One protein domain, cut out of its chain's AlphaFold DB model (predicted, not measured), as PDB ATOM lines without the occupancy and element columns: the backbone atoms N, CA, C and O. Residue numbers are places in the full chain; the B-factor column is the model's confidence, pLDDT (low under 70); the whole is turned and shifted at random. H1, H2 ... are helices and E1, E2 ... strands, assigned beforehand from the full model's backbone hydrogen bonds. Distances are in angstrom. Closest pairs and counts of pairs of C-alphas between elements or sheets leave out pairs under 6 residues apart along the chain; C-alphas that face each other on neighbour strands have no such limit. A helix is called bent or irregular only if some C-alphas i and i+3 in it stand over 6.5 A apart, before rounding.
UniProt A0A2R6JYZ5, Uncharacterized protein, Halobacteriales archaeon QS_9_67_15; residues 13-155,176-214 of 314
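This is residues 13 to 155 and 176 to 214 of the 314 residues of an uncharacterized protein of Halobacteriales archaeon QS_9_67_15 (UniProt A0A2R6JYZ5). One long helix, H2, runs through the middle, crossed by the kinked helix H4, and the other helices gather round this pair: H1 crosses the later part of H2, H5 runs beside that part, and H3 folds back on H4 as a hairpin. H6 and H7 pack near the first end of H2, H8 packs on H7, and the short strands E2 and E3 lie beyond that end. The printed part has 182 residues, with eight named helices and three named strands in the order E1, H1 to H6, E2, H7, H8, E3; the class is mostly helix, and the strands pair with no named strand. It is compact, with a radius of gyration of the C-alphas of 16.8 A and spans of 52 by 38 by 31 A.

The hub is H2, residues 58 to 83, which touches six helices. H4, residues 103 to 122, touches it at a steep tilt of 64 degrees, the same way; the closest C-alphas, those of Gly 70 and Ala 116, are 3.7 A apart. H1, residues 24 to 40, touches H2 residues 68 to 80 alone, opposite ways at a steep tilt of 52 degrees, closest at the C-alphas of His 33 and Thr 76, 5.4 A. H5, residues 126 to 133, touches H2 at a shallow tilt of 14 degrees, opposite ways, closest at the C-alphas of Ile 75 and Pro 126, 5.7 A. H3, residues 90 to 100, and H4 form a helical hairpin, their tilt of 38 degrees only just steep, with the closest C-alphas, Tyr 98 and Arg 106, at 5.1 A. H6, residues 143 to 148, touches H4, closest at the C-alphas of Tyr 114 and Ile 147, 5.6 A. H7, residues 181 to 189, is about perpendicular to H2 at 86 degrees and touches it, closest at the C-alphas of Asp 59 and Gly 181, 4.9 A. H8, residues 195 to 202, touches H7, closest at the C-alphas of Arg 186 and Ala 202, 4.8 A, and is apart from H2. Every O i to N i+4 pair is within hydrogen-bond range in H1, H2, H3, H6, H7 and H8, but 12 of 16 are in H4 and 0 of 4 in H5, where 4 of 5 O i to N i+3 pairs are.

E1, residues 15 to 18, begins at C-alpha 15, (-20.205, -46.353, 9.647). H2 is 36.8 A long from C-alpha 58 at (-27.603, -28.020, -9.384), H4 28.8 A and H1 24.5 A. H4 has a kink of 30 degrees near residue 110 and is only just irregular, with C-alphas 104 and 107 6.6 A apart; H5 is irregular, with C-alphas 127 and 130 7.3 A apart. E2 is residues 176 to 178, and E3, residues 210 to 214, ends at (-43.179, -14.038, -12.487).

The C-alphas farthest apart, those of Asn 85 and Ala 214, are 57.8 A apart. Residues 156 to 175 are not printed, and C-alphas 155 and 176 are 23.2 A apart across the cut. The link from H1 to H2, residues 41 to 57, is long. Mean pLDDT of the printed part is 91.2; residue 176 alone is under 70.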
ATOM      1  N   ARG A  13     -16.994 -40.155  12.007       91.69
ATOM      2  CA  ARG A  13     -16.872 -40.878  13.288       91.69
ATOM      3  C   ARG A  13     -17.234 -42.352  13.214       91.69
ATOM      4  O   ARG A  13     -16.769 -43.127  14.042       91.69
ATOM      5  N   GLN A  14     -18.107 -42.731  12.288       94.06
ATOM      6  CA  GLN A  14     -18.683 -44.070  12.270       94.06
ATOM      7  C   GLN A  14     -19.300 -44.421  10.923       94.06
ATOM      8  O   GLN A  14     -19.743 -43.542  10.178       94.06
ATOM      9  N   VAL A  15     -19.401 -45.728  10.694       95.25
ATOM     10  CA  VAL A  15     -20.205 -46.353   9.647       95.25
ATOM     11  C   VAL A  15     -21.413 -47.015  10.304       95.25
ATOM     12  O   VAL A  15     -21.267 -47.815  11.228       95.25
ATOM     13  N   VAL A  16     -22.610 -46.688   9.824       93.25
ATOM     14  CA  VAL A  16     -23.879 -47.264  10.276       93.25
ATOM     15  C   VAL A  16     -24.489 -48.052   9.130       93.25
ATOM     16  O   VAL A  16     -24.677 -47.527   8.037       93.25
ATOM     17  N   VAL A  17     -24.838 -49.310   9.385       90.56
ATOM     18  CA  VAL A  17     -25.502 -50.185   8.414       90.56
ATOM     19  C   VAL A  17     -26.858 -50.610   8.965       90.56
ATOM     20  O   VAL A  17     -26.959 -51.144  10.065       90.56
ATOM     21  N   MET A  18     -27.908 -50.391   8.178       90.75
ATOM     22  CA  MET A  18     -29.288 -50.797   8.446       90.75
ATOM     23  C   MET A  18     -29.679 -51.899   7.450       90.75
ATOM     24  O   MET A  18     -30.221 -51.605   6.377       90.75
ATOM     25  N   PRO A  19     -29.397 -53.176   7.771       83.88
ATOM     26  CA  PRO A  19     -29.438 -54.267   6.800       83.88
ATOM     27  C   PRO A  19     -30.857 -54.689   6.393       83.88
ATOM     28  O   PRO A  19     -31.035 -55.215   5.301       83.88
ATOM     29  N   LYS A  20     -31.885 -54.463   7.222       86.56
ATOM     30  CA  LYS A  20     -33.249 -54.992   6.999       86.56
ATOM     31  C   LYS A  20     -33.215 -56.477   6.586       86.56
ATOM     32  O   LYS A  20     -32.699 -57.294   7.335       86.56
ATOM     33  N   ASN A  21     -33.718 -56.804   5.391       85.88
ATOM     34  CA  ASN A  21     -33.778 -58.163   4.846       85.88
ATOM     35  C   ASN A  21     -32.625 -58.449   3.860       85.88
ATOM     36  O   ASN A  21     -32.761 -59.310   2.990       85.88
ATOM     37  N   ALA A  22     -31.531 -57.687   3.926       86.06
ATOM     38  CA  ALA A  22     -30.359 -57.898   3.089       86.06
ATOM     39  C   ALA A  22     -29.688 -59.239   3.407       86.06
ATOM     40  O   ALA A  22     -29.509 -59.609   4.567       86.06
ATOM     41  N   SER A  23     -29.266 -59.941   2.359       88.44
ATOM     42  CA  SER A  23     -28.353 -61.077   2.480       88.44
ATOM     43  C   SER A  23     -26.999 -60.640   3.048       88.44
ATOM     44  O   SER A  23     -26.607 -59.479   2.921       88.44
ATOM     45  N   GLU A  24     -26.235 -61.582   3.599       90.06
ATOM     46  CA  GLU A  24     -24.877 -61.318   4.091       90.06
ATOM     47  C   GLU A  24     -23.992 -60.653   3.025       90.06
ATOM     48  O   GLU A  24     -23.276 -59.698   3.323       90.06
ATOM     49  N   ALA A  25     -24.091 -61.100   1.769       89.06
ATOM     50  CA  ALA A  25     -23.378 -60.488   0.654       89.06
ATOM     51  C   ALA A  25     -23.766 -59.008   0.477       89.06
ATOM     52  O   ALA A  25     -22.896 -58.147   0.416       89.06
ATOM     53  N   GLN A  26     -25.060 -58.688   0.482       88.56
ATOM     54  CA  GLN A  26     -25.533 -57.305   0.364       88.56
ATOM     55  C   GLN A  26     -25.080 -56.424   1.535       88.56
ATOM     56  O   GLN A  26     -24.700 -55.275   1.312       88.56
ATOM     57  N   VAL A  27     -25.077 -56.957   2.761       91.31
ATOM     58  CA  VAL A  27     -24.570 -56.246   3.945       91.31
ATOM     59  C   VAL A  27     -23.073 -55.980   3.825       91.31
ATOM     60  O   VAL A  27     -22.638 -54.862   4.085       91.31
ATOM     61  N   ARG A  28     -22.282 -56.968   3.390       93.19
ATOM     62  CA  ARG A  28     -20.832 -56.810   3.191       93.19
ATOM     63  C   ARG A  28     -20.502 -55.798   2.103       93.19
ATOM     64  O   ARG A  28     -19.622 -54.971   2.303       93.19
ATOM     65  N   THR A  29     -21.223 -55.820   0.986       92.94
ATOM     66  CA  THR A  29     -21.060 -54.821  -0.077       92.94
ATOM     67  C   THR A  29     -21.424 -53.426   0.403       92.94
ATOM     68  O   THR A  29     -20.682 -52.489   0.133       92.94
ATOM     69  N   LEU A  30     -22.526 -53.278   1.148       92.56
ATOM     70  CA  LEU A  30     -22.889 -51.986   1.722       92.56
ATOM     71  C   LEU A  30     -21.817 -51.501   2.702       92.56
ATOM     72  O   LEU A  30     -21.418 -50.348   2.641       92.56
ATOM     73  N   LEU A  31     -21.308 -52.379   3.565       95.25
ATOM     74  CA  LEU A  31     -20.239 -52.026   4.494       95.25
ATOM     75  C   LEU A  31     -18.966 -51.579   3.761       95.25
ATOM     76  O   LEU A  31     -18.356 -50.600   4.174       95.25
ATOM     77  N   ALA A  32     -18.581 -52.261   2.677       95.62
ATOM     78  CA  ALA A  32     -17.446 -51.854   1.851       95.62
ATOM     79  C   ALA A  32     -17.659 -50.454   1.245       95.62
ATOM     80  O   ALA A  32     -16.757 -49.626   1.318       95.62
ATOM     81  N   HIS A  33     -18.861 -50.171   0.738       96.19
ATOM     82  CA  HIS A  33     -19.243 -48.864   0.197       96.19
ATOM     83  C   HIS A  33     -19.161 -47.749   1.247       96.19
ATOM     84  O   HIS A  33     -18.479 -46.744   1.051       96.19
ATOM     85  N   GLU A  34     -19.779 -47.950   2.411       95.81
ATOM     86  CA  GLU A  34     -19.725 -46.959   3.489       95.81
ATOM     87  C   GLU A  34     -18.306 -46.782   4.050       95.81
ATOM     88  O   GLU A  34     -17.928 -45.688   4.464       95.81
ATOM     89  N   PHE A  35     -17.480 -47.831   4.048       95.50
ATOM     90  CA  PHE A  35     -16.090 -47.712   4.483       95.50
ATOM     91  C   PHE A  35     -15.261 -46.835   3.536       95.50
ATOM     92  O   PHE A  35     -14.396 -46.092   3.996       95.50
ATOM     93  N   VAL A  36     -15.544 -46.851   2.229       95.25
ATOM     94  CA  VAL A  36     -14.901 -45.915   1.292       95.25
ATOM     95  C   VAL A  36     -15.305 -44.476   1.598       95.25
ATOM     96  O   VAL A  36     -14.433 -43.615   1.659       95.25
ATOM     97  N   HIS A  37     -16.583 -44.213   1.875       95.38
ATOM     98  CA  HIS A  37     -17.011 -42.879   2.310       95.38
ATOM     99  C   HIS A  37     -16.351 -42.447   3.615       95.38
ATOM    100  O   HIS A  37     -15.940 -41.298   3.745       95.38
ATOM    101  N   TRP A  38     -16.191 -43.365   4.569       94.56
ATOM    102  CA  TRP A  38     -15.441 -43.079   5.785       94.56
ATOM    103  C   TRP A  38     -14.021 -42.601   5.453       94.56
ATOM    104  O   TRP A  38     -13.622 -41.564   5.970       94.56
ATOM    105  N   LEU A  39     -13.303 -43.259   4.534       91.69
ATOM    106  CA  LEU A  39     -11.984 -42.795   4.072       91.69
ATOM    107  C   LEU A  39     -12.053 -41.428   3.370       91.69
ATOM    108  O   LEU A  39     -11.204 -40.583   3.617       91.69
ATOM    109  N   GLN A  40     -13.072 -41.182   2.541       91.31
ATOM    110  CA  GLN A  40     -13.268 -39.901   1.840       91.31
ATOM    111  C   GLN A  40     -13.547 -38.719   2.785       91.31
ATOM    112  O   GLN A  40     -13.287 -37.574   2.426       91.31
ATOM    113  N   PHE A  41     -14.076 -38.971   3.987       88.50
ATOM    114  CA  PHE A  41     -14.283 -37.941   5.012       88.50
ATOM    115  C   PHE A  41     -13.042 -37.643   5.857       88.50
ATOM    116  O   PHE A  41     -13.052 -36.691   6.640       88.50
ATOM    117  N   HIS A  42     -12.000 -38.460   5.736       85.00
ATOM    118  CA  HIS A  42     -10.748 -38.301   6.459       85.00
ATOM    119  C   HIS A  42      -9.737 -37.639   5.530       85.00
ATOM    120  O   HIS A  42      -9.165 -38.286   4.658       85.00
ATOM    121  N   SER A  43      -9.532 -36.332   5.707       73.31
ATOM    122  CA  SER A  43      -8.642 -35.522   4.863       73.31
ATOM    123  C   SER A  43      -7.175 -35.956   4.930       73.31
ATOM    124  O   SER A  43      -6.399 -35.653   4.034       73.31
ATOM    125  N   ASP A  44      -6.781 -36.688   5.975       77.12
ATOM    126  CA  ASP A  44      -5.485 -37.368   6.069       77.12
ATOM    127  C   ASP A  44      -5.350 -38.559   5.101       77.12
ATOM    128  O   ASP A  44      -4.242 -39.041   4.865       77.12
ATOM    129  N   VAL A  45      -6.462 -39.015   4.519       72.50
ATOM    130  CA  VAL A  45      -6.537 -40.124   3.560       72.50
ATOM    131  C   VAL A  45      -6.944 -39.644   2.163       72.50
ATOM    132  O   VAL A  45      -6.364 -40.103   1.177       72.50
ATOM    133  N   ALA A  46      -7.929 -38.747   2.059       76.50
ATOM    134  CA  ALA A  46      -8.383 -38.158   0.800       76.50
ATOM    135  C   ALA A  46      -8.899 -36.728   1.012       76.50
ATOM    136  O   ALA A  46      -9.827 -36.508   1.790       76.50
ATOM    137  N   ASP A  47      -8.334 -35.765   0.283       79.56
ATOM    138  CA  ASP A  47      -8.824 -34.387   0.282       79.56
ATOM    139  C   ASP A  47      -9.919 -34.207  -0.774       79.56
ATOM    140  O   ASP A  47      -9.671 -34.186  -1.975       79.56
ATOM    141  N   THR A  48     -11.166 -34.100  -0.321       80.56
ATOM    142  CA  THR A  48     -12.324 -33.901  -1.202       80.56
ATOM    143  C   THR A  48     -12.713 -32.430  -1.358       80.56
ATOM    144  O   THR A  48     -13.712 -32.139  -2.011       80.56
ATOM    145  N   SER A  49     -11.964 -31.496  -0.762       76.56
ATOM    146  CA  SER A  49     -12.346 -30.081  -0.711       76.56
ATOM    147  C   SER A  49     -11.928 -29.272  -1.941       76.56
ATOM    148  O   SER A  49     -12.592 -28.287  -2.256       76.56
ATOM    149  N   GLY A  50     -10.875 -29.704  -2.641       78.06
ATOM    150  CA  GLY A  50     -10.295 -28.981  -3.779       78.06
ATOM    151  C   GLY A  50     -10.466 -29.647  -5.146       78.06
ATOM    152  O   GLY A  50     -10.020 -29.098  -6.151       78.06
ATOM    153  N   PHE A  51     -11.086 -30.832  -5.223       85.25
ATOM    154  CA  PHE A  51     -11.248 -31.505  -6.513       85.25
ATOM    155  C   PHE A  51     -12.399 -30.893  -7.322       85.25
ATOM    156  O   PHE A  51     -13.482 -30.641  -6.795       85.25
ATOM    157  N   GLY A  52     -12.168 -30.731  -8.626       82.50
ATOM    158  CA  GLY A  52     -13.152 -30.216  -9.578       82.50
ATOM    159  C   GLY A  52     -13.393 -28.701  -9.484       82.50
ATOM    160  O   GLY A  52     -13.350 -28.090  -8.422       82.50
ATOM    161  N   GLY A  53     -13.656 -28.074 -10.632       84.25
ATOM    162  CA  GLY A  53     -13.949 -26.639 -10.745       84.25
ATOM    163  C   GLY A  53     -15.436 -26.323 -10.579       84.25
ATOM    164  O   GLY A  53     -16.024 -25.717 -11.470       84.25
ATOM    165  N   PHE A  54     -16.055 -26.795  -9.496       89.62
ATOM    166  CA  PHE A  54     -17.506 -26.716  -9.290       89.62
ATOM    167  C   PHE A  54     -17.982 -25.312  -8.900       89.62
ATOM    168  O   PHE A  54     -17.326 -24.612  -8.126       89.62
ATOM    169  N   VAL A  55     -19.164 -24.932  -9.387       89.88
ATOM    170  CA  VAL A  55     -19.860 -23.692  -9.006       89.88
ATOM    171  C   VAL A  55     -21.110 -24.005  -8.173       89.88
ATOM    172  O   VAL A  55     -21.505 -25.164  -8.034       89.88
ATOM    173  N   ASP A  56     -21.725 -22.986  -7.569       90.56
ATOM    174  CA  ASP A  56     -22.941 -23.146  -6.756       90.56
ATOM    175  C   ASP A  56     -24.196 -23.285  -7.639       90.56
ATOM    176  O   ASP A  56     -24.990 -22.352  -7.776       90.56
ATOM    177  N   ASP A  57     -24.341 -24.447  -8.284       92.06
ATOM    178  CA  ASP A  57     -25.516 -24.819  -9.076       92.06
ATOM    179  C   ASP A  57     -25.900 -26.306  -8.938       92.06
ATOM    180  O   ASP A  57     -25.220 -27.130  -8.307       92.06
ATOM    181  N   THR A  58     -27.066 -26.659  -9.487       94.00
ATOM    182  CA  THR A  58     -27.603 -28.020  -9.384       94.00
ATOM    183  C   THR A  58     -26.719 -29.032 -10.108       94.00
ATOM    184  O   THR A  58     -26.547 -30.142  -9.592       94.00
ATOM    185  N   ASP A  59     -26.194 -28.692 -11.287       95.44
ATOM    186  CA  ASP A  59     -25.403 -29.615 -12.100       95.44
ATOM    187  C   ASP A  59     -24.068 -29.951 -11.436       95.44
ATOM    188  O   ASP A  59     -23.790 -31.126 -11.181       95.44
ATOM    189  N   SER A  60     -23.311 -28.935 -11.019       94.44
ATOM    190  CA  SER A  60     -22.058 -29.086 -10.271       94.44
ATOM    191  C   SER A  60     -22.260 -29.950  -9.028       94.44
ATOM    192  O   SER A  60     -21.478 -30.864  -8.761       94.44
ATOM    193  N   SER A  61     -23.370 -29.753  -8.304       94.31
ATOM    194  CA  SER A  61     -23.733 -30.598  -7.162       94.31
ATOM    195  C   SER A  61     -23.973 -32.065  -7.556       94.31
ATOM    196  O   SER A  61     -23.546 -32.978  -6.839       94.31
ATOM    197  N   GLN A  62     -24.635 -32.333  -8.692       95.88
ATOM    198  CA  GLN A  62     -24.809 -33.703  -9.191       95.88
ATOM    199  C   GLN A  62     -23.485 -34.334  -9.622       95.88
ATOM    200  O   GLN A  62     -23.299 -35.527  -9.376       95.88
ATOM    201  N   VAL A  63     -22.591 -33.569 -10.246       96.31
ATOM    202  CA  VAL A  63     -21.299 -34.057 -10.743       96.31
ATOM    203  C   VAL A  63     -20.349 -34.351  -9.594       96.31
ATOM    204  O   VAL A  63     -19.841 -35.468  -9.511       96.31
ATOM    205  N   ALA A  64     -20.187 -33.415  -8.655       95.12
ATOM    206  CA  ALA A  64     -19.370 -33.601  -7.458       95.12
ATOM    207  C   ALA A  64     -19.828 -34.833  -6.666       95.12
ATOM    208  O   ALA A  64     -19.032 -35.725  -6.361       95.12
ATOM    209  N   ALA A  65     -21.138 -34.949  -6.413       94.50
ATOM    210  CA  ALA A  65     -21.701 -36.140  -5.785       94.50
ATOM    211  C   ALA A  65     -21.477 -37.390  -6.649       94.50
ATOM    212  O   ALA A  65     -21.103 -38.435  -6.132       94.50
ATOM    213  N   GLY A  66     -21.674 -37.307  -7.965       96.62
ATOM    214  CA  GLY A  66     -21.450 -38.415  -8.891       96.62
ATOM    215  C   GLY A  66     -20.028 -38.963  -8.821       96.62
ATOM    216  O   GLY A  66     -19.856 -40.173  -8.723       96.62
ATOM    217  N   LEU A  67     -19.012 -38.103  -8.797       96.69
ATOM    218  CA  LEU A  67     -17.608 -38.508  -8.710       96.69
ATOM    219  C   LEU A  67     -17.274 -39.169  -7.364       96.69
ATOM    220  O   LEU A  67     -16.676 -40.246  -7.346       96.69
ATOM    221  N   VAL A  68     -17.721 -38.589  -6.244       95.38
ATOM    222  CA  VAL A  68     -17.510 -39.148  -4.892       95.38
ATOM    223  C   VAL A  68     -18.187 -40.512  -4.739       95.38
ATOM    224  O   VAL A  68     -17.554 -41.492  -4.331       95.38
ATOM    225  N   GLU A  69     -19.463 -40.595  -5.106       95.75
ATOM    226  CA  GLU A  69     -20.257 -41.824  -5.046       95.75
ATOM    227  C   GLU A  69     -19.740 -42.866  -6.045       95.75
ATOM    228  O   GLU A  69     -19.665 -44.055  -5.743       95.75
ATOM    229  N   GLY A  70     -19.332 -42.426  -7.234       97.06
ATOM    230  CA  GLY A  70     -18.781 -43.261  -8.294       97.06
ATOM    231  C   GLY A  70     -17.476 -43.938  -7.896       97.06
ATOM    232  O   GLY A  70     -17.327 -45.141  -8.110       97.06
ATOM    233  N   ALA A  71     -16.565 -43.202  -7.255       96.62
ATOM    234  CA  ALA A  71     -15.335 -43.757  -6.694       96.62
ATOM    235  C   ALA A  71     -15.633 -44.825  -5.629       96.62
ATOM    236  O   ALA A  71     -15.032 -45.903  -5.645       96.62
ATOM    237  N   SER A  72     -16.616 -44.563  -4.762       96.44
ATOM    238  CA  SER A  72     -17.087 -45.515  -3.751       96.44
ATOM    239  C   SER A  72     -17.658 -46.792  -4.374       96.44
ATOM    240  O   SER A  72     -17.270 -47.902  -3.997       96.44
ATOM    241  N   VAL A  73     -18.514 -46.666  -5.391       97.19
ATOM    242  CA  VAL A  73     -19.059 -47.808  -6.144       97.19
ATOM    243  C   VAL A  73     -17.952 -48.593  -6.853       97.19
ATOM    244  O   VAL A  73     -17.947 -49.817  -6.778       97.19
ATOM    245  N   TYR A  74     -17.000 -47.926  -7.509       97.50
ATOM    246  CA  TYR A  74     -15.903 -48.588  -8.222       97.50
ATOM    247  C   TYR A  74     -15.013 -49.413  -7.282       97.50
ATOM    248  O   TYR A  74     -14.755 -50.591  -7.539       97.50
ATOM    249  N   ILE A  75     -14.583 -48.829  -6.157       97.12
ATOM    250  CA  ILE A  75     -13.779 -49.544  -5.154       97.12
ATOM    251  C   ILE A  75     -14.582 -50.702  -4.551       97.12
ATOM    252  O   ILE A  75     -14.039 -51.789  -4.338       97.12
ATOM    253  N   THR A  76     -15.879 -50.497  -4.321       96.81
ATOM    254  CA  THR A  76     -16.777 -51.544  -3.825       96.81
ATOM    255  C   THR A  76     -16.917 -52.689  -4.820       96.81
ATOM    256  O   THR A  76     -16.809 -53.847  -4.428       96.81
ATOM    257  N   ASP A  77     -17.094 -52.401  -6.109       96.81
ATOM    258  CA  ASP A  77     -17.149 -53.420  -7.158       96.81
ATOM    259  C   ASP A  77     -15.848 -54.231  -7.206       96.81
ATOM    260  O   ASP A  77     -15.900 -55.459  -7.252       96.81
ATOM    261  N   ALA A  78     -14.689 -53.570  -7.105       96.75
ATOM    262  CA  ALA A  78     -13.389 -54.241  -7.048       96.75
ATOM    263  C   ALA A  78     -13.217 -55.096  -5.776       96.75
ATOM    264  O   ALA A  78     -12.582 -56.155  -5.813       96.75
ATOM    265  N   TYR A  79     -13.776 -54.663  -4.640       96.56
ATOM    266  CA  TYR A  79     -13.827 -55.460  -3.413       96.56
ATOM    267  C   TYR A  79     -14.705 -56.703  -3.597       96.56
ATOM    268  O   TYR A  79     -14.273 -57.809  -3.269       96.56
ATOM    269  N   VAL A  80     -15.913 -56.533  -4.140       95.75
ATOM    270  CA  VAL A  80     -16.853 -57.630  -4.403       95.75
ATOM    271  C   VAL A  80     -16.213 -58.648  -5.341       95.75
ATOM    272  O   VAL A  80     -16.168 -59.825  -5.004       95.75
ATOM    273  N   GLU A  81     -15.631 -58.207  -6.454       95.19
ATOM    274  CA  GLU A  81     -14.956 -59.087  -7.413       95.19
ATOM    275  C   GLU A  81     -13.818 -59.895  -6.770       95.19
ATOM    276  O   GLU A  81     -13.657 -61.084  -7.040       95.19
ATOM    277  N   ARG A  82     -13.020 -59.263  -5.901       95.81
ATOM    278  CA  ARG A  82     -11.844 -59.904  -5.301       95.81
ATOM    279  C   ARG A  82     -12.175 -60.831  -4.136       95.81
ATOM    280  O   ARG A  82     -11.484 -61.831  -3.950       95.81
ATOM    281  N   TYR A  83     -13.150 -60.464  -3.312       95.81
ATOM    282  CA  TYR A  83     -13.368 -61.090  -2.004       95.81
ATOM    283  C   TYR A  83     -14.712 -61.798  -1.877       95.81
ATOM    284  O   TYR A  83     -14.932 -62.511  -0.897       95.81
ATOM    285  N   MET A  84     -15.616 -61.621  -2.837       93.62
ATOM    286  CA  MET A  84     -16.949 -62.200  -2.781       93.62
ATOM    287  C   MET A  84     -17.164 -63.122  -3.980       93.62
ATOM    288  O   MET A  84     -17.046 -62.727  -5.131       93.62
ATOM    289  N   ASN A  85     -17.517 -64.378  -3.713       90.94
ATOM    290  CA  ASN A  85     -17.835 -65.354  -4.756       90.94
ATOM    291  C   ASN A  85     -19.285 -65.172  -5.246       90.94
ATOM    292  O   ASN A  85     -20.143 -66.025  -5.020       90.94
ATOM    293  N   VAL A  86     -19.579 -64.013  -5.836       89.38
ATOM    294  CA  VAL A  86     -20.912 -63.630  -6.323       89.38
ATOM    295  C   VAL A  86     -20.826 -63.107  -7.755       89.38
ATOM    296  O   VAL A  86     -19.843 -62.489  -8.143       89.38
ATOM    297  N   SER A  87     -21.869 -63.336  -8.553       85.19
ATOM    298  CA  SER A  87     -21.932 -62.902  -9.961       85.19
ATOM    299  C   SER A  87     -22.476 -61.481 -10.158       85.19
ATOM    300  O   SER A  87     -22.669 -61.035 -11.288       85.19
ATOM    301  N   TRP A  88     -22.767 -60.777  -9.066       86.81
ATOM    302  CA  TRP A  88     -23.370 -59.447  -9.056       86.81
ATOM    303  C   TRP A  88     -22.368 -58.399  -8.556       86.81
ATOM    304  O   TRP A  88     -21.505 -58.713  -7.742       86.81
ATOM    305  N   ASN A  89     -22.526 -57.152  -9.009       88.94
ATOM    306  CA  ASN A  89     -21.798 -55.984  -8.515       88.94
ATOM    307  C   ASN A  89     -22.735 -54.770  -8.341       88.94
ATOM    308  O   ASN A  89     -23.866 -54.744  -8.850       88.94
ATOM    309  N   GLN A  90     -22.282 -53.759  -7.602       91.44
ATOM    310  CA  GLN A  90     -23.079 -52.585  -7.255       91.44
ATOM    311  C   GLN A  90     -23.412 -51.745  -8.494       91.44
ATOM    312  O   GLN A  90     -24.561 -51.318  -8.635       91.44
ATOM    313  N   THR A  91     -22.484 -51.583  -9.445       94.44
ATOM    314  CA  THR A  91     -22.770 -50.875 -10.711       94.44
ATOM    315  C   THR A  91     -23.903 -51.530 -11.508       94.44
ATOM    316  O   THR A  91     -24.778 -50.846 -12.050       94.44
ATOM    317  N   GLY A  92     -23.930 -52.862 -11.592       93.00
ATOM    318  CA  GLY A  92     -24.982 -53.618 -12.276       93.00
ATOM    319  C   GLY A  92     -26.352 -53.425 -11.628       93.00
ATOM    320  O   GLY A  92     -27.343 -53.201 -12.329       93.00
ATOM    321  N   GLU A  93     -26.399 -53.426 -10.298       90.56
ATOM    322  CA  GLU A  93     -27.617 -53.151  -9.531       90.56
ATOM    323  C   GLU A  93     -28.093 -51.703  -9.715       90.56
ATOM    324  O   GLU A  93     -29.267 -51.466 -10.003       90.56
ATOM    325  N   LEU A  94     -27.188 -50.721  -9.651       92.12
ATOM    326  CA  LEU A  94     -27.502 -49.315  -9.928       92.12
ATOM    327  C   LEU A  94     -28.066 -49.132 -11.337       92.12
ATOM    328  O   LEU A  94     -29.053 -48.419 -11.523       92.12
ATOM    329  N   ARG A  95     -27.508 -49.833 -12.332       94.25
ATOM    330  CA  ARG A  95     -28.029 -49.837 -13.705       94.25
ATOM    331  C   ARG A  95     -29.448 -50.392 -13.768       94.25
ATOM    332  O   ARG A  95     -30.293 -49.809 -14.452       94.25
ATOM    333  N   ALA A  96     -29.734 -51.487 -13.066       91.75
ATOM    334  CA  ALA A  96     -31.078 -52.054 -12.995       91.75
ATOM    335  C   ALA A  96     -32.061 -51.079 -12.326       91.75
ATOM    336  O   ALA A  96     -33.125 -50.806 -12.885       91.75
ATOM    337  N   GLN A  97     -31.675 -50.473 -11.201       90.06
ATOM    338  CA  GLN A  97     -32.490 -49.500 -10.470       90.06
ATOM    339  C   GLN A  97     -32.730 -48.216 -11.273       90.06
ATOM    340  O   GLN A  97     -33.851 -47.715 -11.311       90.06
ATOM    341  N   TYR A  98     -31.728 -47.704 -11.984       91.00
ATOM    342  CA  TYR A  98     -31.905 -46.574 -12.894       91.00
ATOM    343  C   TYR A  98     -32.795 -46.940 -14.091       91.00
ATOM    344  O   TYR A  98     -33.579 -46.116 -14.573       91.00
ATOM    345  N   LYS A  99     -32.706 -48.176 -14.599       90.50
ATOM    346  CA  LYS A  99     -33.511 -48.643 -15.737       90.50
ATOM    347  C   LYS A  99     -34.984 -48.852 -15.364       90.50
ATOM    348  O   LYS A  99     -35.854 -48.437 -16.125       90.50
ATOM    349  N   GLN A 100     -35.242 -49.477 -14.219       88.50
ATOM    350  CA  GLN A 100     -36.550 -50.034 -13.848       88.50
ATOM    351  C   GLN A 100     -37.212 -49.313 -12.668       88.50
ATOM    352  O   GLN A 100     -38.409 -49.468 -12.449       88.50
ATOM    353  N   GLY A 101     -36.459 -48.523 -11.901       84.56
ATOM    354  CA  GLY A 101     -36.961 -47.847 -10.708       84.56
ATOM    355  C   GLY A 101     -37.960 -46.724 -11.012       84.56
ATOM    356  O   GLY A 101     -38.047 -46.261 -12.156       84.56
ATOM    357  N   PRO A 102     -38.703 -46.261  -9.990       86.25
ATOM    358  CA  PRO A 102     -39.655 -45.160 -10.117       86.25
ATOM    359  C   PRO A 102     -38.941 -43.836 -10.412       86.25
ATOM    360  O   PRO A 102     -37.809 -43.631  -9.967       86.25
ATOM    361  N   ALA A 103     -39.618 -42.923 -11.118       82.62
ATOM    362  CA  ALA A 103     -39.050 -41.647 -11.570       82.62
ATOM    363  C   ALA A 103     -38.347 -40.869 -10.442       82.62
ATOM    364  O   ALA A 103     -37.183 -40.508 -10.592       82.62
ATOM    365  N   GLY A 104     -38.987 -40.737  -9.273       78.19
ATOM    366  CA  GLY A 104     -38.426 -40.003  -8.129       78.19
ATOM    367  C   GLY A 104     -37.100 -40.553  -7.583       78.19
ATOM    368  O   GLY A 104     -36.320 -39.803  -7.012       78.19
ATOM    369  N   ARG A 105     -36.789 -41.844  -7.786       85.56
ATOM    370  CA  ARG A 105     -35.499 -42.431  -7.370       85.56
ATOM    371  C   ARG A 105     -34.452 -42.440  -8.478       85.56
ATOM    372  O   ARG A 105     -33.274 -42.627  -8.185       85.56
ATOM    373  N   ARG A 106     -34.847 -42.257  -9.743       90.06
ATOM    374  CA  ARG A 106     -33.912 -42.318 -10.877       90.06
ATOM    375  C   ARG A 106     -32.860 -41.225 -10.811       90.06
ATOM    376  O   ARG A 106     -31.724 -41.536 -11.133       90.06
ATOM    377  N   LEU A 107     -33.205 -40.018 -10.359       90.44
ATOM    378  CA  LEU A 107     -32.251 -38.907 -10.272       90.44
ATOM    379  C   LEU A 107     -31.113 -39.253  -9.312       90.44
ATOM    380  O   LEU A 107     -29.949 -39.261  -9.694       90.44
ATOM    381  N   PHE A 108     -31.473 -39.679  -8.100       89.38
ATOM    382  CA  PHE A 108     -30.506 -40.135  -7.107       89.38
ATOM    383  C   PHE A 108     -29.653 -41.303  -7.621       89.38
ATOM    384  O   PHE A 108     -28.464 -41.355  -7.353       89.38
ATOM    385  N   ARG A 109     -30.219 -42.243  -8.391       93.19
ATOM    386  CA  ARG A 109     -29.443 -43.357  -8.971       93.19
ATOM    387  C   ARG A 109     -28.604 -42.971 -10.185       93.19
ATOM    388  O   ARG A 109     -27.618 -43.651 -10.448       93.19
ATOM    389  N   ALA A 110     -28.978 -41.921 -10.907       94.38
ATOM    390  CA  ALA A 110     -28.271 -41.465 -12.095       94.38
ATOM    391  C   ALA A 110     -26.849 -41.027 -11.743       94.38
ATOM    392  O   ALA A 110     -25.912 -41.546 -12.340       94.38
ATOM    393  N   ARG A 111     -26.685 -40.166 -10.727       94.75
ATOM    394  CA  ARG A 111     -25.357 -39.672 -10.319       94.75
ATOM    395  C   ARG A 111     -24.407 -40.803  -9.907       94.75
ATOM    396  O   ARG A 111     -23.279 -40.839 -10.375       94.75
ATOM    397  N   TYR A 112     -24.893 -41.785  -9.139       95.56
ATOM    398  CA  TYR A 112     -24.104 -42.965  -8.758       95.56
ATOM    399  C   TYR A 112     -23.697 -43.784  -9.981       95.56
ATOM    400  O   TYR A 112     -22.554 -44.210 -10.097       95.56
ATOM    401  N   LEU A 113     -24.651 -44.045 -10.880       96.75
ATOM    402  CA  LEU A 113     -24.411 -44.878 -12.048       96.75
ATOM    403  C   LEU A 113     -23.405 -44.228 -13.000       96.75
ATOM    404  O   LEU A 113     -22.449 -44.891 -13.385       96.75
ATOM    405  N   TYR A 114     -23.622 -42.967 -13.380       97.69
ATOM    406  CA  TYR A 114     -22.744 -42.278 -14.327       97.69
ATOM    407  C   TYR A 114     -21.375 -41.989 -13.712       97.69
ATOM    408  O   TYR A 114     -20.367 -42.242 -14.358       97.69
ATOM    409  N   GLY A 115     -21.326 -41.624 -12.429       97.75
ATOM    410  CA  GLY A 115     -20.077 -41.535 -11.679       97.75
ATOM    411  C   GLY A 115     -19.287 -42.840 -11.676       97.75
ATOM    412  O   GLY A 115     -18.111 -42.861 -12.027       97.75
ATOM    413  N   ALA A 116     -19.932 -43.960 -11.338       97.50
ATOM    414  CA  ALA A 116     -19.275 -45.264 -11.350       97.50
ATOM    415  C   ALA A 116     -18.784 -45.632 -12.755       97.50
ATOM    416  O   ALA A 116     -17.673 -46.129 -12.905       97.50
ATOM    417  N   GLN A 117     -19.591 -45.375 -13.790       97.62
ATOM    418  CA  GLN A 117     -19.206 -45.624 -15.179       97.62
ATOM    419  C   GLN A 117     -17.977 -44.811 -15.592       97.62
ATOM    420  O   GLN A 117     -17.072 -45.394 -16.185       97.62
ATOM    421  N   TYR A 118     -17.929 -43.529 -15.232       97.50
ATOM    422  CA  TYR A 118     -16.784 -42.661 -15.482       97.50
ATOM    423  C   TYR A 118     -15.515 -43.187 -14.799       97.50
ATOM    424  O   TYR A 118     -14.493 -43.401 -15.450       97.50
ATOM    425  N   ILE A 119     -15.576 -43.498 -13.500       97.25
ATOM    426  CA  ILE A 119     -14.401 -44.009 -12.777       97.25
ATOM    427  C   ILE A 119     -13.955 -45.369 -13.333       97.25
ATOM    428  O   ILE A 119     -12.759 -45.572 -13.531       97.25
ATOM    429  N   HIS A 120     -14.890 -46.270 -13.660       96.56
ATOM    430  CA  HIS A 120     -14.580 -47.552 -14.314       96.56
ATOM    431  C   HIS A 120     -13.889 -47.366 -15.672       96.56
ATOM    432  O   HIS A 120     -13.039 -48.179 -16.028       96.56
ATOM    433  N   SER A 121     -14.241 -46.334 -16.447       95.75
ATOM    434  CA  SER A 121     -13.595 -46.074 -17.742       95.75
ATOM    435  C   SER A 121     -12.219 -45.425 -17.625       95.75
ATOM    436  O   SER A 121     -11.403 -45.591 -18.531       95.75
ATOM    437  N   THR A 122     -11.959 -44.708 -16.533       93.69
ATOM    438  CA  THR A 122     -10.736 -43.910 -16.369       93.69
ATOM    439  C   THR A 122      -9.686 -44.607 -15.505       93.69
ATOM    440  O   THR A 122      -8.490 -44.360 -15.653       93.69
ATOM    441  N   VAL A 123     -10.104 -45.515 -14.617       94.81
ATOM    442  CA  VAL A 123      -9.230 -46.155 -13.630       94.81
ATOM    443  C   VAL A 123      -9.179 -47.664 -13.834       94.81
ATOM    444  O   VAL A 123     -10.155 -48.382 -13.632       94.81
ATOM    445  N   GLU A 124      -7.994 -48.182 -14.152       93.69
ATOM    446  CA  GLU A 124      -7.782 -49.631 -14.285       93.69
ATOM    447  C   GLU A 124      -7.539 -50.335 -12.939       93.69
ATOM    448  O   GLU A 124      -7.798 -51.530 -12.807       93.69
ATOM    449  N   ASN A 125      -7.015 -49.622 -11.935       94.25
ATOM    450  CA  ASN A 125      -6.650 -50.195 -10.639       94.25
ATOM    451  C   ASN A 125      -7.222 -49.365  -9.477       94.25
ATOM    452  O   ASN A 125      -6.900 -48.179  -9.388       94.25
ATOM    453  N   PRO A 126      -7.947 -49.973  -8.514       94.00
ATOM    454  CA  PRO A 126      -8.518 -49.265  -7.362       94.00
ATOM    455  C   PRO A 126      -7.499 -48.517  -6.500       94.00
ATOM    456  O   PRO A 126      -7.861 -47.568  -5.818       94.00
ATOM    457  N   ARG A 127      -6.214 -48.886  -6.555       91.75
ATOM    458  CA  ARG A 127      -5.144 -48.152  -5.858       91.75
ATOM    459  C   ARG A 127      -4.876 -46.766  -6.431       91.75
ATOM    460  O   ARG A 127      -4.299 -45.944  -5.736       91.75
ATOM    461  N   ASN A 128      -5.268 -46.529  -7.677       93.62
ATOM    462  CA  ASN A 128      -4.991 -45.278  -8.360       93.62
ATOM    463  C   ASN A 128      -6.123 -44.266  -8.188       93.62
ATOM    464  O   ASN A 128      -5.932 -43.146  -8.627       93.62
ATOM    465  N   VAL A 129      -7.255 -44.623  -7.553       93.31
ATOM    466  CA  VAL A 129      -8.465 -43.776  -7.421       93.31
ATOM    467  C   VAL A 129      -8.186 -42.434  -6.738       93.31
ATOM    468  O   VAL A 129      -8.893 -41.472  -7.015       93.31
ATOM    469  N   SER A 130      -7.121 -42.331  -5.940       89.69
ATOM    470  CA  SER A 130      -6.685 -41.063  -5.347       89.69
ATOM    471  C   SER A 130      -6.386 -39.967  -6.376       89.69
ATOM    472  O   SER A 130      -6.458 -38.802  -6.014       89.69
ATOM    473  N   TRP A 131      -6.109 -40.312  -7.644       91.44
ATOM    474  CA  TRP A 131      -5.969 -39.343  -8.742       91.44
ATOM    475  C   TRP A 131      -7.157 -38.374  -8.832       91.44
ATOM    476  O   TRP A 131      -6.967 -37.210  -9.151       91.44
ATOM    477  N   LEU A 132      -8.369 -38.847  -8.508       92.56
ATOM    478  CA  LEU A 132      -9.601 -38.062  -8.558       92.56
ATOM    479  C   LEU A 132      -9.549 -36.838  -7.637       92.56
ATOM    480  O   LEU A 132     -10.189 -35.836  -7.927       92.56
ATOM    481  N   TYR A 133      -8.824 -36.953  -6.526       90.00
ATOM    482  CA  TYR A 133      -8.761 -35.956  -5.458       90.00
ATOM    483  C   TYR A 133      -7.554 -35.025  -5.576       90.00
ATOM    484  O   TYR A 133      -7.344 -34.174  -4.722       90.00
ATOM    485  N   ASP A 134      -6.746 -35.191  -6.620       89.69
ATOM    486  CA  ASP A 134      -5.682 -34.251  -6.936       89.69
ATOM    487  C   ASP A 134      -6.292 -33.030  -7.639       89.69
ATOM    488  O   ASP A 134      -6.904 -33.169  -8.698       89.69
ATOM    489  N   GLU A 135      -6.118 -31.835  -7.068       87.38
ATOM    490  CA  GLU A 135      -6.635 -30.574  -7.626       87.38
ATOM    491  C   GLU A 135      -6.145 -30.309  -9.060       87.38
ATOM    492  O   GLU A 135      -6.817 -29.638  -9.842       87.38
ATOM    493  N   SER A 136      -4.976 -30.842  -9.433       88.69
ATOM    494  CA  SER A 136      -4.410 -30.691 -10.778       88.69
ATOM    495  C   SER A 136      -5.037 -31.623 -11.818       88.69
ATOM    496  O   SER A 136      -4.793 -31.469 -13.019       88.69
ATOM    497  N   THR A 137      -5.852 -32.585 -11.383       89.31
ATOM    498  CA  THR A 137      -6.491 -33.553 -12.265       89.31
ATOM    499  C   THR A 137      -7.757 -32.964 -12.893       89.31
ATOM    500  O   THR A 137      -8.714 -32.649 -12.181       89.31
ATOM    501  N   PRO A 138      -7.842 -32.883 -14.235       89.44
ATOM    502  CA  PRO A 138      -9.073 -32.477 -14.895       89.44
ATOM    503  C   PRO A 138     -10.150 -33.548 -14.692       89.44
ATOM    504  O   PRO A 138      -9.973 -34.717 -15.043       89.44
ATOM    505  N   THR A 139     -11.281 -33.134 -14.135       92.81
ATOM    506  CA  THR A 139     -12.462 -33.971 -13.900       92.81
ATOM    507  C   THR A 139     -13.683 -33.313 -14.538       92.81
ATOM    508  O   THR A 139     -13.668 -32.096 -14.716       92.81
ATOM    509  N   PRO A 140     -14.725 -34.082 -14.906       94.88
ATOM    510  CA  PRO A 140     -15.981 -33.520 -15.379       94.88
ATOM    511  C   PRO A 140     -16.502 -32.462 -14.409       94.88
ATOM    512  O   PRO A 140     -16.517 -32.690 -13.199       94.88
ATOM    513  N   VAL A 141     -16.942 -31.329 -14.948       93.62
ATOM    514  CA  VAL A 141     -17.593 -30.248 -14.192       93.62
ATOM    515  C   VAL A 141     -19.069 -30.095 -14.553       93.62
ATOM    516  O   VAL A 141     -19.813 -29.497 -13.784       93.62
ATOM    517  N   THR A 142     -19.514 -30.710 -15.653       94.81
ATOM    518  CA  THR A 142     -20.929 -30.800 -16.041       94.81
ATOM    519  C   THR A 142     -21.396 -32.253 -16.083       94.81
ATOM    520  O   THR A 142     -20.601 -33.193 -16.221       94.81
ATOM    521  N   SER A 143     -22.702 -32.485 -15.946       96.19
ATOM    522  CA  SER A 143     -23.219 -33.854 -16.023       96.19
ATOM    523  C   SER A 143     -23.242 -34.424 -17.438       96.19
ATOM    524  O   SER A 143     -23.267 -35.646 -17.569       96.19
ATOM    525  N   GLU A 144     -23.188 -33.576 -18.470       95.75
ATOM    526  CA  GLU A 144     -22.913 -33.974 -19.861       95.75
ATOM    527  C   GLU A 144     -21.532 -34.638 -19.936       95.75
ATOM    528  O   GLU A 144     -21.440 -35.834 -20.220       95.75
ATOM    529  N   GLN A 145     -20.495 -33.936 -19.467       95.50
ATOM    530  CA  GLN A 145     -19.124 -34.448 -19.419       95.50
ATOM    531  C   GLN A 145     -19.006 -35.733 -18.595       95.50
ATOM    532  O   GLN A 145     -18.296 -36.668 -18.965       95.50
ATOM    533  N   LEU A 146     -19.728 -35.820 -17.472       96.81
ATOM    534  CA  LEU A 146     -19.733 -37.024 -16.638       96.81
ATOM    535  C   LEU A 146     -20.361 -38.227 -17.358       96.81
ATOM    536  O   LEU A 146     -19.916 -39.361 -17.173       96.81
ATOM    537  N   ILE A 147     -21.424 -38.000 -18.131       96.44
ATOM    538  CA  ILE A 147     -22.116 -39.043 -18.895       96.44
ATOM    539  C   ILE A 147     -21.259 -39.510 -20.071       96.44
ATOM    540  O   ILE A 147     -21.202 -40.718 -20.328       96.44
ATOM    541  N   ASP A 148     -20.623 -38.571 -20.765       94.25
ATOM    542  CA  ASP A 148     -19.868 -38.830 -21.991       94.25
ATOM    543  C   ASP A 148     -18.417 -39.245 -21.715       94.25
ATOM    544  O   ASP A 148     -17.780 -39.898 -22.545       94.25
ATOM    545  N   GLY A 149     -17.932 -38.978 -20.502       94.38
ATOM    546  CA  GLY A 149     -16.584 -39.299 -20.052       94.38
ATOM    547  C   GLY A 149     -15.526 -38.381 -20.650       94.38
ATOM    548  O   GLY A 149     -14.413 -38.834 -20.925       94.38
ATOM    549  N   THR A 150     -15.884 -37.120 -20.869       92.00
ATOM    550  CA  THR A 150     -15.047 -36.093 -21.491       92.00
ATOM    551  C   THR A 150     -14.447 -35.163 -20.439       92.00
ATOM    552  O   THR A 150     -14.975 -34.979 -19.337       92.00
ATOM    553  N   ALA A 151     -13.284 -34.599 -20.753       87.62
ATOM    554  CA  ALA A 151     -12.648 -33.579 -19.933       87.62
ATOM    555  C   ALA A 151     -13.335 -32.213 -20.130       87.62
ATOM    556  O   ALA A 151     -13.896 -31.955 -21.198       87.62
ATOM    557  N   PRO A 152     -13.200 -31.272 -19.175       85.44
ATOM    558  CA  PRO A 152     -13.779 -29.931 -19.303       85.44
ATOM    559  C   PRO A 152     -13.401 -29.185 -20.589       85.44
ATOM    560  O   PRO A 152     -14.175 -28.387 -21.105       85.44
ATOM    561  N   SER A 153     -12.206 -29.441 -21.127       86.50
ATOM    562  CA  SER A 153     -11.717 -28.807 -22.354       86.50
ATOM    563  C   SER A 153     -12.310 -29.383 -23.645       86.50
ATOM    564  O   SER A 153     -12.155 -28.767 -24.699       86.50
ATOM    565  N   GLU A 154     -12.956 -30.549 -23.594       87.44
ATOM    566  CA  GLU A 154     -13.520 -31.226 -24.769       87.44
ATOM    567  C   GLU A 154     -14.947 -30.751 -25.090       87.44
ATOM    568  O   GLU A 154     -15.369 -30.811 -26.246       87.44
ATOM    569  N   GLU A 155     -15.650 -30.202 -24.099       83.62
ATOM    570  CA  GLU A 155     -17.008 -29.660 -24.218       83.62
ATOM    571  C   GLU A 155     -17.080 -28.244 -23.630       83.62
ATOM    572  O   GLU A 155     -17.671 -28.035 -22.568       83.62
ATOM    573  N   HIS A 176     -30.054 -14.728 -10.358       64.94
ATOM    574  CA  HIS A 176     -29.430 -16.032 -10.134       64.94
ATOM    575  C   HIS A 176     -29.860 -17.010 -11.238       64.94
ATOM    576  O   HIS A 176     -31.059 -17.235 -11.427       64.94
ATOM    577  N   TYR A 177     -28.888 -17.571 -11.956       77.12
ATOM    578  CA  TYR A 177     -29.095 -18.674 -12.891       77.12
ATOM    579  C   TYR A 177     -28.625 -19.965 -12.237       77.12
ATOM    580  O   TYR A 177     -27.629 -19.974 -11.524       77.12
ATOM    581  N   ASP A 178     -29.361 -21.036 -12.492       88.56
ATOM    582  CA  ASP A 178     -29.056 -22.374 -12.003       88.56
ATOM    583  C   ASP A 178     -29.001 -23.308 -13.211       88.56
ATOM    584  O   ASP A 178     -29.955 -23.357 -13.999       88.56
ATOM    585  N   THR A 179     -27.881 -24.005 -13.364       92.69
ATOM    586  CA  THR A 179     -27.665 -25.049 -14.370       92.69
ATOM    587  C   THR A 179     -28.241 -26.346 -13.829       92.69
ATOM    588  O   THR A 179     -27.903 -26.766 -12.720       92.69
ATOM    589  N   LYS A 180     -29.142 -26.999 -14.569       94.31
ATOM    590  CA  LYS A 180     -29.708 -28.294 -14.152       94.31
ATOM    591  C   LYS A 180     -28.898 -29.467 -14.664       94.31
ATOM    592  O   LYS A 180     -28.874 -30.502 -13.995       94.31
ATOM    593  N   GLY A 181     -28.276 -29.316 -15.820       94.81
ATOM    594  CA  GLY A 181     -27.466 -30.331 -16.445       94.81
ATOM    595  C   GLY A 181     -28.262 -31.456 -17.084       94.81
ATOM    596  O   GLY A 181     -29.459 -31.691 -16.847       94.81
ATOM    597  N   GLU A 182     -27.541 -32.237 -17.875       96.00
ATOM    598  CA  GLU A 182     -28.088 -33.364 -18.604       96.00
ATOM    599  C   GLU A 182     -28.669 -34.452 -17.684       96.00
ATOM    600  O   GLU A 182     -29.732 -34.998 -17.987       96.00
ATOM    601  N   ILE A 183     -28.060 -34.765 -16.531       95.75
ATOM    602  CA  ILE A 183     -28.590 -35.798 -15.615       95.75
ATOM    603  C   ILE A 183     -30.019 -35.473 -15.160       95.75
ATOM    604  O   ILE A 183     -30.881 -36.371 -15.124       95.75
ATOM    605  N   VAL A 184     -30.285 -34.211 -14.816       94.94
ATOM    606  CA  VAL A 184     -31.601 -33.763 -14.348       94.94
ATOM    607  C   VAL A 184     -32.593 -33.781 -15.504       94.94
ATOM    608  O   VAL A 184     -33.628 -34.447 -15.393       94.94
ATOM    609  N   VAL A 185     -32.258 -33.147 -16.631       95.25
ATOM    610  CA  VAL A 185     -33.128 -33.076 -17.819       95.25
ATOM    611  C   VAL A 185     -33.462 -34.477 -18.330       95.25
ATOM    612  O   VAL A 185     -34.636 -34.827 -18.481       95.25
ATOM    613  N   ARG A 186     -32.451 -35.339 -18.489       95.06
ATOM    614  CA  ARG A 186     -32.601 -36.738 -18.921       95.06
ATOM    615  C   ARG A 186     -33.520 -37.508 -17.987       95.06
ATOM    616  O   ARG A 186     -34.310 -38.330 -18.446       95.06
ATOM    617  N   THR A 187     -33.436 -37.271 -16.680       93.06
ATOM    618  CA  THR A 187     -34.283 -37.962 -15.700       93.06
ATOM    619  C   THR A 187     -35.722 -37.458 -15.718       93.06
ATOM    620  O   THR A 187     -36.638 -38.284 -15.699       93.06
ATOM    621  N   MET A 188     -35.925 -36.141 -15.780       92.81
ATOM    622  CA  MET A 188     -37.251 -35.519 -15.831       92.81
ATOM    623  C   MET A 188     -38.003 -35.925 -17.095       92.81
ATOM    624  O   MET A 188     -39.115 -36.439 -17.014       92.81
ATOM    625  N   VAL A 189     -37.371 -35.799 -18.264       94.38
ATOM    626  CA  VAL A 189     -37.985 -36.170 -19.547       94.38
ATOM    627  C   VAL A 189     -38.295 -37.669 -19.598       94.38
ATOM    628  O   VAL A 189     -39.311 -38.088 -20.152       94.38
ATOM    629  N   ARG A 190     -37.470 -38.504 -18.957       93.06
ATOM    630  CA  ARG A 190     -37.687 -39.955 -18.856       93.06
ATOM    631  C   ARG A 190     -38.819 -40.358 -17.899       93.06
ATOM    632  O   ARG A 190     -39.115 -41.550 -17.784       93.06
ATOM    633  N   ALA A 191     -39.435 -39.419 -17.182       90.81
ATOM    634  CA  ALA A 191     -40.688 -39.698 -16.482       90.81
ATOM    635  C   ALA A 191     -41.804 -40.043 -17.482       90.81
ATOM    636  O   ALA A 191     -42.540 -40.996 -17.249       90.81
ATOM    637  N   GLU A 192     -41.823 -39.352 -18.625       92.38
ATOM    638  CA  GLU A 192     -42.882 -39.455 -19.637       92.38
ATOM    639  C   GLU A 192     -42.419 -40.153 -20.923       92.38
ATOM    640  O   GLU A 192     -43.205 -40.798 -21.617       92.38
ATOM    641  N   LEU A 193     -41.131 -40.044 -21.262       94.50
ATOM    642  CA  LEU A 193     -40.577 -40.577 -22.506       94.50
ATOM    643  C   LEU A 193     -39.741 -41.838 -22.276       94.50
ATOM    644  O   LEU A 193     -39.151 -42.072 -21.218       94.50
ATOM    645  N   ASN A 194     -39.633 -42.658 -23.324       93.06
ATOM    646  CA  ASN A 194     -38.735 -43.807 -23.299       93.06
ATOM    647  C   ASN A 194     -37.258 -43.364 -23.202       93.06
ATOM    648  O   ASN A 194     -36.896 -42.237 -23.536       93.06
ATOM    649  N   ARG A 195     -36.384 -44.286 -22.773       90.75
ATOM    650  CA  ARG A 195     -34.962 -44.000 -22.502       90.75
ATOM    651  C   ARG A 195     -34.236 -43.350 -23.683       90.75
ATOM    652  O   ARG A 195     -33.471 -42.423 -23.452       90.75
ATOM    653  N   SER A 196     -34.423 -43.855 -24.903       94.69
ATOM    654  CA  SER A 196     -33.674 -43.366 -26.068       94.69
ATOM    655  C   SER A 196     -34.068 -41.937 -26.413       94.69
ATOM    656  O   SER A 196     -33.201 -41.110 -26.667       94.69
ATOM    657  N   VAL A 197     -35.371 -41.645 -26.385       96.94
ATOM    658  CA  VAL A 197     -35.891 -40.304 -26.671       96.94
ATOM    659  C   VAL A 197     -35.481 -39.324 -25.574       96.94
ATOM    660  O   VAL A 197     -35.028 -38.233 -25.885       96.94
ATOM    661  N   ALA A 198     -35.566 -39.723 -24.301       94.88
ATOM    662  CA  ALA A 198     -35.132 -38.876 -23.193       94.88
ATOM    663  C   ALA A 198     -33.625 -38.582 -23.225       94.88
ATOM    664  O   ALA A 198     -33.226 -37.461 -22.943       94.88
ATOM    665  N   SER A 199     -32.798 -39.567 -23.599       94.81
ATOM    666  CA  SER A 199     -31.356 -39.369 -23.791       94.81
ATOM    667  C   SER A 199     -31.087 -38.362 -24.903       94.81
ATOM    668  O   SER A 199     -30.364 -37.409 -24.682       94.81
ATOM    669  N   ALA A 200     -31.717 -38.533 -26.068       96.25
ATOM    670  CA  ALA A 200     -31.530 -37.627 -27.197       96.25
ATOM    671  C   ALA A 200     -32.070 -36.210 -26.931       96.25
ATOM    672  O   ALA A 200     -31.545 -35.245 -27.468       96.25
ATOM    673  N   ALA A 201     -33.130 -36.075 -26.131       94.94
ATOM    674  CA  ALA A 201     -33.690 -34.775 -25.767       94.94
ATOM    675  C   ALA A 201     -32.827 -34.016 -24.750       94.94
ATOM    676  O   ALA A 201     -32.832 -32.789 -24.762       94.94
ATOM    677  N   ALA A 202     -32.135 -34.749 -23.875       95.25
ATOM    678  CA  ALA A 202     -31.273 -34.200 -22.834       95.25
ATOM    679  C   ALA A 202     -29.816 -34.026 -23.272       95.25
ATOM    680  O   ALA A 202     -29.058 -33.396 -22.548       95.25
ATOM    681  N   ASP A 203     -29.464 -34.551 -24.448       93.25
ATOM    682  CA  ASP A 203     -28.152 -34.392 -25.061       93.25
ATOM    683  C   ASP A 203     -27.767 -32.911 -25.148       93.25
ATOM    684  O   ASP A 203     -28.475 -32.083 -25.740       93.25
ATOM    685  N   GLY A 204     -26.637 -32.614 -24.525       90.06
ATOM    686  CA  GLY A 204     -25.995 -31.322 -24.376       90.06
ATOM    687  C   GLY A 204     -26.748 -30.216 -23.667       90.06
ATOM    688  O   GLY A 204     -26.764 -29.056 -24.090       90.06
ATOM    689  N   TRP A 205     -27.365 -30.598 -22.561       92.25
ATOM    690  CA  TRP A 205     -27.850 -29.671 -21.550       92.25
ATOM    691  C   TRP A 205     -26.797 -29.376 -20.466       92.25
ATOM    692  O   TRP A 205     -27.178 -28.892 -19.410       92.25
ATOM    693  N   GLY A 206     -25.501 -29.642 -20.681       89.50
ATOM    694  CA  GLY A 206     -24.445 -29.364 -19.693       89.50
ATOM    695  C   GLY A 206     -24.181 -27.877 -19.424       89.50
ATOM    696  O   GLY A 206     -23.551 -27.551 -18.429       89.50
ATOM    697  N   SER A 207     -24.675 -26.978 -20.279       87.31
ATOM    698  CA  SER A 207     -24.565 -25.513 -20.121       87.31
ATOM    699  C   SER A 207     -25.940 -24.836 -20.141       87.31
ATOM    700  O   SER A 207     -26.130 -23.792 -20.771       87.31
ATOM    701  N   ASP A 208     -26.962 -25.485 -19.578       89.62
ATOM    702  CA  ASP A 208     -28.299 -24.902 -19.507       89.62
ATOM    703  C   ASP A 208     -28.406 -23.816 -18.426       89.62
ATOM    704  O   ASP A 208     -27.664 -23.791 -17.455       89.62
ATOM    705  N   HIS A 209     -29.378 -22.917 -18.568       87.50
ATOM    706  CA  HIS A 209     -29.686 -21.938 -17.530       87.50
ATOM    707  C   HIS A 209     -31.188 -21.883 -17.294       87.50
ATOM    708  O   HIS A 209     -31.973 -21.567 -18.196       87.50
ATOM    709  N   VAL A 210     -31.600 -22.145 -16.057       85.81
ATOM    710  CA  VAL A 210     -32.988 -21.978 -15.634       85.81
ATOM    711  C   VAL A 210     -33.192 -20.568 -15.107       85.81
ATOM    712  O   VAL A 210     -32.506 -20.115 -14.195       85.81
ATOM    713  N   THR A 211     -34.197 -19.889 -15.655       81.06
ATOM    714  CA  THR A 211     -34.657 -18.588 -15.168       81.06
ATOM    715  C   THR A 211     -36.106 -18.665 -14.702       81.06
ATOM    716  O   THR A 211     -36.899 -19.468 -15.204       81.06
ATOM    717  N   ARG A 212     -36.467 -17.831 -13.723       79.62
ATOM    718  CA  ARG A 212     -37.841 -17.716 -13.226       79.62
ATOM    719  C   ARG A 212     -38.474 -16.446 -13.771       79.62
ATOM    720  O   ARG A 212     -37.968 -15.351 -13.535       79.62
ATOM    721  N   ALA A 213     -39.613 -16.612 -14.432       81.25
ATOM    722  CA  ALA A 213     -40.500 -15.517 -14.792       81.25
ATOM    723  C   ALA A 213     -41.673 -15.468 -13.806       81.25
ATOM    724  O   ALA A 213     -42.240 -16.508 -13.461       81.25
ATOM    725  N   ALA A 214     -42.036 -14.273 -13.358       81.00
ATOM    726  CA  ALA A 214     -43.179 -14.038 -12.487       81.00
ATOM    727  C   ALA A 214     -44.156 -13.090 -13.172       81.00
ATOM    728  O   ALA A 214     -43.742 -12.093 -13.763       81.00
TER     729      ALA A 214